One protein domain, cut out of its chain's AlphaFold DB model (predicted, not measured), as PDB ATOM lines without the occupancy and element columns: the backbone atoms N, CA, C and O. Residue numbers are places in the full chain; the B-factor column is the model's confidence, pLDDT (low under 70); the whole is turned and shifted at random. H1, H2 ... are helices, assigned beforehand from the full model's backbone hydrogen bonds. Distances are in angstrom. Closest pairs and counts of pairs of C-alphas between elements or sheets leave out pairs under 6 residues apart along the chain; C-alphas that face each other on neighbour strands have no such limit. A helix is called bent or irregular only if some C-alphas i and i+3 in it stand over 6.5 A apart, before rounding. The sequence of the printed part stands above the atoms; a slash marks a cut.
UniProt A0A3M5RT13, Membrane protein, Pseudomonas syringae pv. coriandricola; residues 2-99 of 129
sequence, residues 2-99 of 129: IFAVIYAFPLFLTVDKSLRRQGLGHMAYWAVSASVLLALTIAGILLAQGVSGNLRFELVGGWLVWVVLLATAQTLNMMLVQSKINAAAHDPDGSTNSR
ATOM      1  N   ILE A   2     227.596 143.679 132.737       58.03
ATOM      2  CA  ILE A   2     228.419 144.449 133.682       58.03
ATOM      3  C   ILE A   2     229.314 145.481 132.975       58.03
ATOM      4  O   ILE A   2     229.336 146.634 133.380       58.03
ATOM      5  N   PHE A   3     229.947 145.120 131.854       56.38
ATOM      6  CA  PHE A   3     230.786 146.059 131.101       56.38
ATOM      7  C   PHE A   3     230.036 147.287 130.557       56.38
ATOM      8  O   PHE A   3     230.516 148.405 130.697       56.38
ATOM      9  N   ALA A   4     228.843 147.113 129.986       61.03
ATOM     10  CA  ALA A   4     228.053 148.227 129.460       61.03
ATOM     11  C   ALA A   4     227.625 149.197 130.574       61.03
ATOM     12  O   ALA A   4     227.760 150.409 130.438       61.03
ATOM     13  N   VAL A   5     227.147 148.654 131.695       64.12
ATOM     14  CA  VAL A   5     226.626 149.455 132.811       64.12
ATOM     15  C   VAL A   5     227.754 150.128 133.595       64.12
ATOM     16  O   VAL A   5     227.675 151.320 133.872       64.12
ATOM     17  N   ILE A   6     228.815 149.388 133.924       74.94
ATOM     18  CA  ILE A   6     229.916 149.898 134.751       74.94
ATOM     19  C   ILE A   6     230.869 150.774 133.934       74.94
ATOM     20  O   ILE A   6     231.360 151.769 134.457       74.94
ATOM     21  N   TYR A   7     231.126 150.442 132.666       80.81
ATOM     22  CA  TYR A   7     232.174 151.112 131.892       80.81
ATOM     23  C   TYR A   7     231.655 152.020 130.781       80.81
ATOM     24  O   TYR A   7     232.239 153.081 130.601       80.81
ATOM     25  N   ALA A   8     230.584 151.686 130.049       84.94
ATOM     26  CA  ALA A   8     230.227 152.475 128.859       84.94
ATOM     27  C   ALA A   8     229.781 153.906 129.204       84.94
ATOM     28  O   ALA A   8     230.217 154.855 128.556       84.94
ATOM     29  N   PHE A   9     228.977 154.083 130.260       89.06
ATOM     30  CA  PHE A   9     228.542 155.414 130.700       89.06
ATOM     31  C   PHE A   9     229.721 156.280 131.182       89.06
ATOM     32  O   PHE A   9     229.902 157.376 130.641       89.06
ATOM     33  N   PRO A  10     230.572 155.823 132.129       89.69
ATOM     34  CA  PRO A  10     231.754 156.590 132.521       89.69
ATOM     35  C   PRO A  10     232.753 156.805 131.384       89.69
ATOM     36  O   PRO A  10     233.360 157.873 131.311       89.69
ATOM     37  N   LEU A  11     232.922 155.830 130.487       90.00
ATOM     38  CA  LEU A  11     233.815 155.942 129.337       90.00
ATOM     39  C   LEU A  11     233.355 157.057 128.402       90.00
ATOM     40  O   LEU A  11     234.139 157.952 128.099       90.00
ATOM     41  N   PHE A  12     232.088 157.051 127.982       91.81
ATOM     42  CA  PHE A  12     231.589 158.059 127.043       91.81
ATOM     43  C   PHE A  12     231.580 159.456 127.674       91.81
ATOM     44  O   PHE A  12     231.924 160.432 127.010       91.81
ATOM     45  N   LEU A  13     231.303 159.555 128.979       90.94
ATOM     46  CA  LEU A  13     231.470 160.800 129.731       90.94
ATOM     47  C   LEU A  13     232.935 161.267 129.769       90.94
ATOM     48  O   LEU A  13     233.216 162.460 129.672       90.94
ATOM     49  N   THR A  14     233.881 160.344 129.934       91.62
ATOM     50  CA  THR A  14     235.318 160.659 129.956       91.62
ATOM     51  C   THR A  14     235.790 161.153 128.593       91.62
ATOM     52  O   THR A  14     236.528 162.133 128.522       91.62
ATOM     53  N   VAL A  15     235.303 160.538 127.516       92.00
ATOM     54  CA  VAL A  15     235.551 160.966 126.134       92.00
ATOM     55  C   VAL A  15     234.989 162.368 125.892       92.00
ATOM     56  O   VAL A  15     235.718 163.229 125.409       92.00
ATOM     57  N   ASP A  16     233.745 162.644 126.303       93.00
ATOM     58  CA  ASP A  16     233.148 163.986 126.211       93.00
ATOM     59  C   ASP A  16     233.985 165.038 126.956       93.00
ATOM     60  O   ASP A  16     234.321 166.085 126.401       93.00
ATOM     61  N   LYS A  17     234.403 164.735 128.192       92.06
ATOM     62  CA  LYS A  17     235.295 165.606 128.972       92.06
ATOM     63  C   LYS A  17     236.637 165.824 128.275       92.06
ATOM     64  O   LYS A  17     237.153 166.940 128.317       92.06
ATOM     65  N   SER A  18     237.203 164.791 127.653       92.62
ATOM     66  CA  SER A  18     238.463 164.888 126.911       92.62
ATOM     67  C   SER A  18     238.328 165.812 125.702       92.62
ATOM     68  O   SER A  18     239.127 166.734 125.556       92.62
ATOM     69  N   LEU A  19     237.271 165.650 124.900       92.19
ATOM     70  CA  LEU A  19     236.997 166.513 123.746       92.19
ATOM     71  C   LEU A  19     236.837 167.981 124.152       92.19
ATOM     72  O   LEU A  19     237.434 168.858 123.528       92.19
ATOM     73  N   ARG A  20     236.104 168.239 125.244       92.44
ATOM     74  CA  ARG A  20     235.925 169.595 125.783       92.44
ATOM     75  C   ARG A  20     237.244 170.213 126.236       92.44
ATOM     76  O   ARG A  20     237.497 171.373 125.933       92.44
ATOM     77  N   ARG A  21     238.089 169.448 126.937       92.00
ATOM     78  CA  ARG A  21     239.421 169.905 127.382       92.00
ATOM     79  C   ARG A  21     240.346 170.230 126.212       92.00
ATOM     80  O   ARG A  21     241.162 171.132 126.330       92.00
ATOM     81  N   GLN A  22     240.211 169.502 125.109       91.62
ATOM     82  CA  GLN A  22     241.023 169.676 123.906       91.62
ATOM     83  C   GLN A  22     240.465 170.744 122.944       91.62
ATOM     84  O   GLN A  22     241.080 171.011 121.919       91.62
ATOM     85  N   GLY A  23     239.302 171.345 123.231       90.00
ATOM     86  CA  GLY A  23     238.662 172.318 122.335       90.00
ATOM     87  C   GLY A  23     238.071 171.708 121.053       90.00
ATOM     88  O   GLY A  23     237.691 172.443 120.149       90.00
ATOM     89  N   LEU A  24     237.945 170.377 120.978       86.88
ATOM     90  CA  LEU A  24     237.448 169.635 119.806       86.88
ATOM     91  C   LEU A  24     235.912 169.496 119.780       86.88
ATOM     92  O   LEU A  24     235.352 168.699 119.024       86.88
ATOM     93  N   GLY A  25     235.216 170.254 120.631       87.50
ATOM     94  CA  GLY A  25     233.766 170.207 120.797       87.50
ATOM     95  C   GLY A  25     233.326 169.253 121.908       87.50
ATOM     96  O   GLY A  25     233.977 169.136 122.945       87.50
ATOM     97  N   HIS A  26     232.173 168.610 121.724       84.94
ATOM     98  CA  HIS A  26     231.588 167.704 122.711       84.94
ATOM     99  C   HIS A  26     230.800 166.572 122.031       84.94
ATOM    100  O   HIS A  26     230.455 166.640 120.848       84.94
ATOM    101  N   MET A  27     230.497 165.520 122.783       87.12
ATOM    102  CA  MET A  27     229.654 164.404 122.368       87.12
ATOM    103  C   MET A  27     228.228 164.642 122.885       87.12
ATOM    104  O   MET A  27     227.855 164.184 123.961       87.12
ATOM    105  N   ALA A  28     227.422 165.383 122.117       76.12
ATOM    106  CA  ALA A  28     226.074 165.825 122.509       76.12
ATOM    107  C   ALA A  28     225.162 164.710 123.052       76.12
ATOM    108  O   ALA A  28     224.368 164.950 123.957       76.12
ATOM    109  N   TYR A  29     225.315 163.487 122.542       83.56
ATOM    110  CA  TYR A  29     224.426 162.362 122.823       83.56
ATOM    111  C   TYR A  29     225.123 161.200 123.538       83.56
ATOM    112  O   TYR A  29     224.687 160.059 123.415       83.56
ATOM    113  N   TRP A  30     226.193 161.457 124.300       89.06
ATOM    114  CA  TRP A  30     226.966 160.397 124.965       89.06
ATOM    115  C   TRP A  30     226.090 159.471 125.829       89.06
ATOM    116  O   TRP A  30     226.203 158.250 125.738       89.06
ATOM    117  N   ALA A  31     225.156 160.035 126.602       88.50
ATOM    118  CA  ALA A  31     224.261 159.263 127.464       88.50
ATOM    119  C   ALA A  31     223.230 158.463 126.654       88.50
ATOM    120  O   ALA A  31     222.898 157.336 127.020       88.50
ATOM    121  N   VAL A  32     222.762 159.014 125.529       91.19
ATOM    122  CA  VAL A  32     221.840 158.324 124.615       91.19
ATOM    123  C   VAL A  32     222.552 157.144 123.967       91.19
ATOM    124  O   VAL A  32     222.040 156.035 124.032       91.19
ATOM    125  N   SER A  33     223.763 157.330 123.435       90.69
ATOM    126  CA  SER A  33     224.547 156.234 122.854       90.69
ATOM    127  C   SER A  33     224.877 155.137 123.869       90.69
ATOM    128  O   SER A  33     224.815 153.956 123.526       90.69
ATOM    129  N   ALA A  34     225.183 155.497 125.122       90.56
ATOM    130  CA  ALA A  34     225.379 154.523 126.199       90.56
ATOM    131  C   ALA A  34     224.083 153.756 126.518       90.56
ATOM    132  O   ALA A  34     224.101 152.533 126.661       90.56
ATOM    133  N   SER A  35     222.949 154.461 126.560       91.62
ATOM    134  CA  SER A  35     221.627 153.873 126.809       91.62
ATOM    135  C   SER A  35     221.188 152.950 125.674       91.62
ATOM    136  O   SER A  35     220.701 151.854 125.934       91.62
ATOM    137  N   VAL A  36     221.421 153.345 124.419       92.12
ATOM    138  CA  VAL A  36     221.175 152.520 123.229       92.12
ATOM    139  C   VAL A  36     222.044 151.267 123.267       92.12
ATOM    140  O   VAL A  36     221.525 150.173 123.075       92.12
ATOM    141  N   LEU A  37     223.336 151.388 123.595       90.38
ATOM    142  CA  LEU A  37     224.220 150.229 123.751       90.38
ATOM    143  C   LEU A  37     223.707 149.271 124.839       90.38
ATOM    144  O   LEU A  37     223.698 148.057 124.631       90.38
ATOM    145  N   LEU A  38     223.247 149.793 125.978       91.00
ATOM    146  CA  LEU A  38     222.665 148.972 127.039       91.00
ATOM    147  C   LEU A  38     221.380 148.277 126.568       91.00
ATOM    148  O   LEU A  38     221.263 147.061 126.713       91.00
ATOM    149  N   ALA A  39     220.452 149.021 125.966       91.88
ATOM    150  CA  ALA A  39     219.182 148.495 125.471       91.88
ATOM    151  C   ALA A  39     219.384 147.405 124.408       91.88
ATOM    152  O   ALA A  39     218.777 146.341 124.503       91.88
ATOM    153  N   LEU A  40     220.290 147.621 123.450       91.50
ATOM    154  CA  LEU A  40     220.637 146.635 122.425       91.50
ATOM    155  C   LEU A  40     221.306 145.394 123.025       91.50
ATOM    156  O   LEU A  40     221.018 144.277 122.600       91.50
ATOM    157  N   THR A  41     222.132 145.561 124.063       89.75
ATOM    158  CA  THR A  41     222.699 144.421 124.801       89.75
ATOM    159  C   THR A  41     221.593 143.620 125.495       89.75
ATOM    160  O   THR A  41     221.629 142.392 125.476       89.75
ATOM    161  N   ILE A  42     220.593 144.285 126.092       90.88
ATOM    162  CA  ILE A  42     219.457 143.613 126.751       90.88
ATOM    163  C   ILE A  42     218.628 142.868 125.710       90.88
ATOM    164  O   ILE A  42     218.368 141.680 125.886       90.88
ATOM    165  N   ALA A  43     218.292 143.527 124.603       91.25
ATOM    166  CA  ALA A  43     217.566 142.919 123.496       91.25
ATOM    167  C   ALA A  43     218.298 141.688 122.938       91.25
ATOM    168  O   ALA A  43     217.672 140.654 122.732       91.25
ATOM    169  N   GLY A  44     219.623 141.758 122.772       89.19
ATOM    170  CA  GLY A  44     220.437 140.623 122.333       89.19
ATOM    171  C   GLY A  44     220.400 139.439 123.303       89.19
ATOM    172  O   GLY A  44     220.287 138.296 122.866       89.19
ATOM    173  N   ILE A  45     220.429 139.691 124.618       88.25
ATOM    174  CA  ILE A  45     220.282 138.626 125.623       88.25
ATOM    175  C   ILE A  45     218.883 138.016 125.574       88.25
ATOM    176  O   ILE A  45     218.763 136.795 125.569       88.25
ATOM    177  N   LEU A  46     217.834 138.838 125.520       89.75
ATOM    178  CA  LEU A  46     216.458 138.346 125.436       89.75
ATOM    179  C   LEU A  46     216.248 137.510 124.171       89.75
ATOM    180  O   LEU A  46     215.655 136.436 124.243       89.75
ATOM    181  N   LEU A  47     216.807 137.946 123.041       88.75
ATOM    182  CA  LEU A  47     216.786 137.192 121.795       88.75
ATOM    183  C   LEU A  47     217.507 135.846 121.942       88.75
ATOM    184  O   LEU A  47     216.956 134.825 121.545       88.75
ATOM    185  N   ALA A  48     218.687 135.815 122.567       85.69
ATOM    186  CA  ALA A  48     219.416 134.571 122.818       85.69
ATOM    187  C   ALA A  48     218.633 133.600 123.723       85.69
ATOM    188  O   ALA A  48     218.609 132.397 123.462       85.69
ATOM    189  N   GLN A  49     217.949 134.112 124.751       86.19
ATOM    190  CA  GLN A  49     217.054 133.309 125.595       86.19
ATOM    191  C   GLN A  49     215.841 132.787 124.811       86.19
ATOM    192  O   GLN A  49     215.427 131.650 125.019       86.19
ATOM    193  N   GLY A  50     215.314 133.591 123.883       85.06
ATOM    194  CA  GLY A  50     214.257 133.191 122.959       85.06
ATOM    195  C   GLY A  50     214.674 132.052 122.028       85.06
ATOM    196  O   GLY A  50     213.962 131.064 121.889       85.06
ATOM    197  N   VAL A  51     215.868 132.159 121.437       82.31
ATOM    198  CA  VAL A  51     216.450 131.119 120.569       82.31
ATOM    199  C   VAL A  51     216.728 129.831 121.341       82.31
ATOM    200  O   VAL A  51     216.541 128.747 120.805       82.31
ATOM    201  N   SER A  52     217.131 129.944 122.608       81.00
ATOM    202  CA  SER A  52     217.425 128.791 123.470       81.00
ATOM    203  C   SER A  52     216.169 128.099 124.022       81.00
ATOM    204  O   SER A  52     216.292 127.180 124.821       81.00
ATOM    205  N   GLY A  53     214.963 128.565 123.672       79.12
ATOM    206  CA  GLY A  53     213.696 127.996 124.147       79.12
ATOM    207  C   GLY A  53     213.298 128.388 125.577       79.12
ATOM    208  O   GLY A  53     212.200 128.054 126.015       79.12
ATOM    209  N   ASN A  54     214.135 129.148 126.292       77.88
ATOM    210  CA  ASN A  54     213.853 129.609 127.659       77.88
ATOM    211  C   ASN A  54     212.762 130.690 127.708       77.88
ATOM    212  O   ASN A  54     212.118 130.884 128.737       77.88
ATOM    213  N   LEU A  55     212.565 131.415 126.605       80.44
ATOM    214  CA  LEU A  55     211.509 132.409 126.442       80.44
ATOM    215  C   LEU A  55     210.777 132.163 125.121       80.44
ATOM    216  O   LEU A  55     211.393 131.837 124.110       80.44
ATOM    217  N   ARG A  56     209.453 132.333 125.111       77.56
ATOM    218  CA  ARG A  56     208.644 132.170 123.898       77.56
ATOM    219  C   ARG A  56     208.278 133.544 123.354       77.56
ATOM    220  O   ARG A  56     207.525 134.277 123.988       77.56
ATOM    221  N   PHE A  57     208.804 133.870 122.179       74.56
ATOM    222  CA  PHE A  57     208.469 135.086 121.443       74.56
ATOM    223  C   PHE A  57     208.065 134.720 120.017       74.56
ATOM    224  O   PHE A  57     208.790 133.990 119.341       74.56
ATOM    225  N   GLU A  58     206.946 135.255 119.537       77.94
ATOM    226  CA  GLU A  58     206.604 135.200 118.114       77.94
ATOM    227  C   GLU A  58     207.325 136.335 117.384       77.94
ATOM    228  O   GLU A  58     206.850 137.466 117.290       77.94
ATOM    229  N   LEU A  59     208.537 136.043 116.914       77.69
ATOM    230  CA  LEU A  59     209.339 136.988 116.146       77.69
ATOM    231  C   LEU A  59     208.947 136.924 114.670       77.69
ATOM    232  O   LEU A  59     209.197 135.928 113.986       77.69
ATOM    233  N   VAL A  60     208.400 138.023 114.156       79.56
ATOM    234  CA  VAL A  60     208.181 138.194 112.715       79.56
ATOM    235  C   VAL A  60     209.526 138.065 111.990       79.56
ATOM    236  O   VAL A  60     210.492 138.734 112.357       79.56
ATOM    237  N   GLY A  61     209.597 137.188 110.983       79.88
ATOM    238  CA  GLY A  61     210.806 136.959 110.179       79.88
ATOM    239  C   GLY A  61     211.849 136.010 110.789       79.88
ATOM    240  O   GLY A  61     212.902 135.816 110.189       79.88
ATOM    241  N   GLY A  62     211.574 135.392 111.944       83.94
ATOM    242  CA  GLY A  62     212.506 134.477 112.613       83.94
ATOM    243  C   GLY A  62     213.671 135.188 113.318       83.94
ATOM    244  O   GLY A  62     213.926 136.377 113.129       83.94
ATOM    245  N   TRP A  63     214.395 134.461 114.172       82.62
ATOM    246  CA  TRP A  63     215.410 135.047 115.059       82.62
ATOM    247  C   TRP A  63     216.597 135.678 114.314       82.62
ATOM    248  O   TRP A  63     217.153 136.674 114.779       82.62
ATOM    249  N   LEU A  64     216.967 135.138 113.147       84.75
ATOM    250  CA  LEU A  64     218.125 135.603 112.383       84.75
ATOM    251  C   LEU A  64     217.941 137.042 111.875       84.75
ATOM    252  O   LEU A  64     218.883 137.830 111.927       84.75
ATOM    253  N   VAL A  65     216.724 137.409 111.453       89.38
ATOM    254  CA  VAL A  65     216.395 138.783 111.033       89.38
ATOM    255  C   VAL A  65     216.663 139.764 112.171       89.38
ATOM    256  O   VAL A  65     217.317 140.788 111.976       89.38
ATOM    257  N   TRP A  66     216.238 139.423 113.388       88.69
ATOM    258  CA  TRP A  66     216.455 140.260 114.566       88.69
ATOM    259  C   TRP A  66     217.920 140.333 114.986       88.69
ATOM    260  O   TRP A  66     218.374 141.411 115.364       88.69
ATOM    261  N   VAL A  67     218.687 139.244 114.857       88.25
ATOM    262  CA  VAL A  67     220.144 139.278 115.086       88.25
ATOM    263  C   VAL A  67     220.809 140.281 114.148       88.25
ATOM    264  O   VAL A  67     221.579 141.122 114.608       88.25
ATOM    265  N   VAL A  68     220.485 140.238 112.852       90.38
ATOM    266  CA  VAL A  68     221.054 141.160 111.859       90.38
ATOM    267  C   VAL A  68     220.660 142.607 112.159       90.38
ATOM    268  O   VAL A  68     221.520 143.490 112.139       90.38
ATOM    269  N   LEU A  69     219.392 142.862 112.493       92.62
ATOM    270  CA  LEU A  69     218.914 144.205 112.837       92.62
ATOM    271  C   LEU A  69     219.600 144.759 114.092       92.62
ATOM    272  O   LEU A  69     220.088 145.889 114.073       92.62
ATOM    273  N   LEU A  70     219.691 143.962 115.160       92.50
ATOM    274  CA  LEU A  70     220.348 144.367 116.403       92.50
ATOM    275  C   LEU A  70     221.850 144.596 116.199       92.50
ATOM    276  O   LEU A  70     222.379 145.601 116.673       92.50
ATOM    277  N   ALA A  71     222.531 143.714 115.461       89.25
ATOM    278  CA  ALA A  71     223.949 143.871 115.140       89.25
ATOM    279  C   ALA A  71     224.204 145.130 114.298       89.25
ATOM    280  O   ALA A  71     225.155 145.869 114.560       89.25
ATOM    281  N   THR A  72     223.325 145.420 113.338       91.81
ATOM    282  CA  THR A  72     223.402 146.633 112.512       91.81
ATOM    283  C   THR A  72     223.199 147.883 113.365       91.81
ATOM    284  O   THR A  72     224.032 148.787 113.333       91.81
ATOM    285  N   ALA A  73     222.151 147.921 114.193       92.38
ATOM    286  CA  ALA A  73     221.885 149.039 115.097       92.38
ATOM    287  C   ALA A  73     223.046 149.277 116.076       92.38
ATOM    288  O   ALA A  73     223.457 150.419 116.298       92.38
ATOM    289  N   GLN A  74     223.623 148.198 116.611       91.31
ATOM    290  CA  GLN A  74     224.781 148.264 117.498       91.31
ATOM    291  C   GLN A  74     226.005 148.819 116.766       91.31
ATOM    292  O   GLN A  74     226.687 149.692 117.300       91.31
ATOM    293  N   THR A  75     226.256 148.360 115.539       89.44
ATOM    294  CA  THR A  75     227.366 148.834 114.703       89.44
ATOM    295  C   THR A  75     227.229 150.324 114.413       89.44
ATOM    296  O   THR A  75     228.169 151.076 114.649       89.44
ATOM    297  N   LEU A  76     226.043 150.780 113.999       91.56
ATOM    298  CA  LEU A  76     225.782 152.196 113.729       91.56
ATOM    299  C   LEU A  76     225.976 153.064 114.981       91.56
ATOM    300  O   LEU A  76     226.639 154.100 114.912       91.56
ATOM    301  N   ASN A  77     225.468 152.629 116.139       91.38
ATOM    302  CA  ASN A  77     225.680 153.342 117.401       91.38
ATOM    303  C   ASN A  77     227.173 153.417 117.766       91.38
ATOM    304  O   ASN A  77     227.655 154.464 118.199       91.38
ATOM    305  N   MET A  78     227.925 152.331 117.560       88.19
ATOM    306  CA  MET A  78     229.366 152.309 117.820       88.19
ATOM    307  C   MET A  78     230.150 153.179 116.847       88.19
ATOM    308  O   MET A  78     231.019 153.909 117.304       88.19
ATOM    309  N   MET A  79     229.821 153.202 115.555       87.88
ATOM    310  CA  MET A  79     230.497 154.069 114.581       87.88
ATOM    311  C   MET A  79     230.394 155.552 114.965       87.88
ATOM    312  O   MET A  79     231.386 156.283 114.897       87.88
ATOM    313  N   LEU A  80     229.221 155.989 115.439       85.75
ATOM    314  CA  LEU A  80     229.017 157.359 115.921       85.75
ATOM    315  C   LEU A  80     229.952 157.688 117.089       85.75
ATOM    316  O   LEU A  80     230.631 158.717 117.079       85.75
ATOM    317  N   VAL A  81     230.011 156.800 118.081       89.56
ATOM    318  CA  VAL A  81     230.839 156.986 119.277       89.56
ATOM    319  C   VAL A  81     232.328 156.880 118.949       89.56
ATOM    320  O   VAL A  81     233.138 157.657 119.455       89.56
ATOM    321  N   GLN A  82     232.701 155.946 118.082       88.56
ATOM    322  CA  GLN A  82     234.086 155.623 117.775       88.56
ATOM    323  C   GLN A  82     234.802 156.790 117.095       88.56
ATOM    324  O   GLN A  82     235.936 157.078 117.456       88.56
ATOM    325  N   SER A  83     234.117 157.549 116.232       86.69
ATOM    326  CA  SER A  83     234.670 158.790 115.665       86.69
ATOM    327  C   SER A  83     235.095 159.806 116.740       86.69
ATOM    328  O   SER A  83     236.120 160.476 116.618       86.69
ATOM    329  N   LYS A  84     234.333 159.897 117.837       89.69
ATOM    330  CA  LYS A  84     234.597 160.809 118.957       89.69
ATOM    331  C   LYS A  84     235.712 160.299 119.860       89.69
ATOM    332  O   LYS A  84     236.525 161.099 120.315       89.69
ATOM    333  N   ILE A  85     235.775 158.987 120.079       89.88
ATOM    334  CA  ILE A  85     236.882 158.336 120.792       89.88
ATOM    335  C   ILE A  85     238.197 158.559 120.037       89.88
ATOM    336  O   ILE A  85     239.172 159.006 120.631       89.88
ATOM    337  N   ASN A  86     238.190 158.312 118.730       89.44
ATOM    338  CA  ASN A  86     239.319 158.513 117.828       89.44
ATOM    339  C   ASN A  86     239.834 159.959 117.874       89.44
ATOM    340  O   ASN A  86     241.019 160.194 118.106       89.44
ATOM    341  N   ALA A  87     238.930 160.938 117.767       88.75
ATOM    342  CA  ALA A  87     239.285 162.349 117.908       88.75
ATOM    343  C   ALA A  87     239.882 162.676 119.291       88.75
ATOM    344  O   ALA A  87     240.903 163.353 119.368       88.75
ATOM    345  N   ALA A  88     239.294 162.159 120.377       88.69
ATOM    346  CA  ALA A  88     239.803 162.360 121.736       88.69
ATOM    347  C   ALA A  88     241.187 161.724 121.970       88.69
ATOM    348  O   ALA A  88     241.922 162.176 122.849       88.69
ATOM    349  N   ALA A  89     241.529 160.693 121.195       87.94
ATOM    350  CA  ALA A  89     242.815 160.001 121.211       87.94
ATOM    351  C   ALA A  89     243.855 160.607 120.249       87.94
ATOM    352  O   ALA A  89     244.927 160.031 120.089       87.94
ATOM    353  N   HIS A  90     243.559 161.749 119.618       86.69
ATOM    354  CA  HIS A  90     244.405 162.376 118.595       86.69
ATOM    355  C   HIS A  90     244.642 161.509 117.342       86.69
ATOM    356  O   HIS A  90     245.632 161.701 116.642       86.69
ATOM    357  N   ASP A  91     243.711 160.608 117.015       86.56
ATOM    358  CA  ASP A  91     243.728 159.797 115.787       86.56
ATOM    359  C   ASP A  91     242.366 159.858 115.068       86.56
ATOM    360  O   ASP A  91     241.643 158.861 115.049       86.56
ATOM    361  N   PRO A  92     241.964 161.015 114.501       82.19
ATOM    362  CA  PRO A  92     240.629 161.200 113.920       82.19
ATOM    363  C   PRO A  92     240.307 160.202 112.803       82.19
ATOM    364  O   PRO A  92     239.173 159.736 112.703       82.19
ATOM    365  N   ASP A  93     241.322 159.832 112.021       80.88
ATOM    366  CA  ASP A  93     241.204 158.906 110.893       80.88
ATOM    367  C   ASP A  93     241.242 157.427 111.325       80.88
ATOM    368  O   ASP A  93     241.077 156.532 110.498       80.88
ATOM    369  N   GLY A  94     241.468 157.139 112.616       78.19
ATOM    370  CA  GLY A  94     241.611 155.771 113.134       78.19
ATOM    371  C   GLY A  94     242.805 155.015 112.536       78.19
ATOM    372  O   GLY A  94     242.843 153.780 112.527       78.19
ATOM    373  N   SER A  95     243.768 155.754 111.994       81.31
ATOM    374  CA  SER A  95     244.883 155.242 111.207       81.31
ATOM    375  C   SER A  95     245.874 154.442 112.054       81.31
ATOM    376  O   SER A  95     246.481 153.488 111.560       81.31
ATOM    377  N   THR A  96     245.982 154.748 113.349       74.00
ATOM    378  CA  THR A  96     246.915 154.085 114.267       74.00
ATOM    379  C   THR A  96     246.488 152.647 114.550       74.00
ATOM    380  O   THR A  96     247.334 151.759 114.645       74.00
ATOM    381  N   ASN A  97     245.178 152.382 114.607       69.56
ATOM    382  CA  ASN A  97     244.630 151.039 114.832       69.56
ATOM    383  C   ASN A  97     244.222 150.312 113.533       69.56
ATOM    384  O   ASN A  97     243.675 149.213 113.578       69.56
ATOM    385  N   SER A  98     244.496 150.904 112.366       71.88
ATOM    386  CA  SER A  98     244.213 150.290 111.058       71.88
ATOM    387  C   SER A  98     245.156 149.129 110.713       71.88
ATOM    388  O   SER A  98     244.886 148.346 109.802       71.88
ATOM    389  N   ARG A  99     246.273 148.999 111.441       72.81
ATOM    390  CA  ARG A  99     247.285 147.964 111.219       72.81
ATOM    391  C   ARG A  99     247.082 146.790 112.169       72.81
ATOM    392  O   ARG A  99     247.001 146.943 113.387       72.81
TER     393      ARG A  99
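What this domain is: This is residues 2 to 99 of the 129 residues of the protein "Membrane protein" of Pseudomonas syringae pv. coriandricola (UniProt A0A3M5RT13). You are looking at a long up-and-down bundle of three helices, in which H2 and H3 lie side by side as a long helical hairpin and H1 packs at one end of it, on the first part of H2 and the last part of H3. After H3 the last residues, 89 to 99, form a tail with no named element. The printed part has 98 residues with three named helices, in the order H1, H2, H3, and no named strand; the class is all helix. The whole is loose, with a radius of gyration of the C-alphas of 16.4 A, and elongated, its C-alphas spanning 50 by 28 by 20 A.

How they stand to each other: Start at the first printed residue with H1, residues 2 to 21, and go on to H2, residues 30 to 51, and H3, residues 62 to 88; together they are a bundle, up and down, each helix running against the one before it. H1 and H2 form a helical hairpin: they touch, H2 with residues 30 to 38 alone, and the closest C-alphas, those of Phe 9 and Ala 34, are 5.6 A apart. They run opposite ways at a shallow tilt of 21 degrees. H2 and H3 form the second helical hairpin, touching with 18 pairs of C-alphas within 8 A; look at Ser 33 and Asn 77, the closest C-alphas, 6.3 A apart. These two run opposite ways at a shallow tilt of 25 degrees. H1, with residues 12 to 19 alone, touches residues 81 to 88 of H3; the closest C-alphas are those of Leu 19 and Ala 88, 5.4 A apart. H1 and H3 run the same way at a shallow tilt of 33 degrees, only just short of steep. In H2 every O i to N i+4 pair is within hydrogen-bond range; in H1 14 of 16 are and in H3 21 of 23.

Where its parts are: Find C-alpha 2 at (228.419, 144.449, 133.682); from there H1 runs 28.4 A to C-alpha 21. It is irregular, only just, with C-alphas 6 and 9 standing 7.0 A apart, and it has a kink of 26 degrees near residue 9. H2 begins at C-alpha 30, (226.966, 160.397, 124.965), and runs 31.4 A to C-alpha 51. H3, the longest helix, runs 40.1 A to C-alpha 88 at (239.803, 162.360, 121.736), with a kink of 28 degrees near residue 81.

The domain as a whole: The two C-alphas farthest apart are those of Gly 23 and Gly 53, at 50.9 A. The printed part has no cut, and both links, H1 to H2 and H2 to H3, are short. The mean pLDDT of the printed part is 85.6; look for values under 70 at residues 2 to 5 and residue 97.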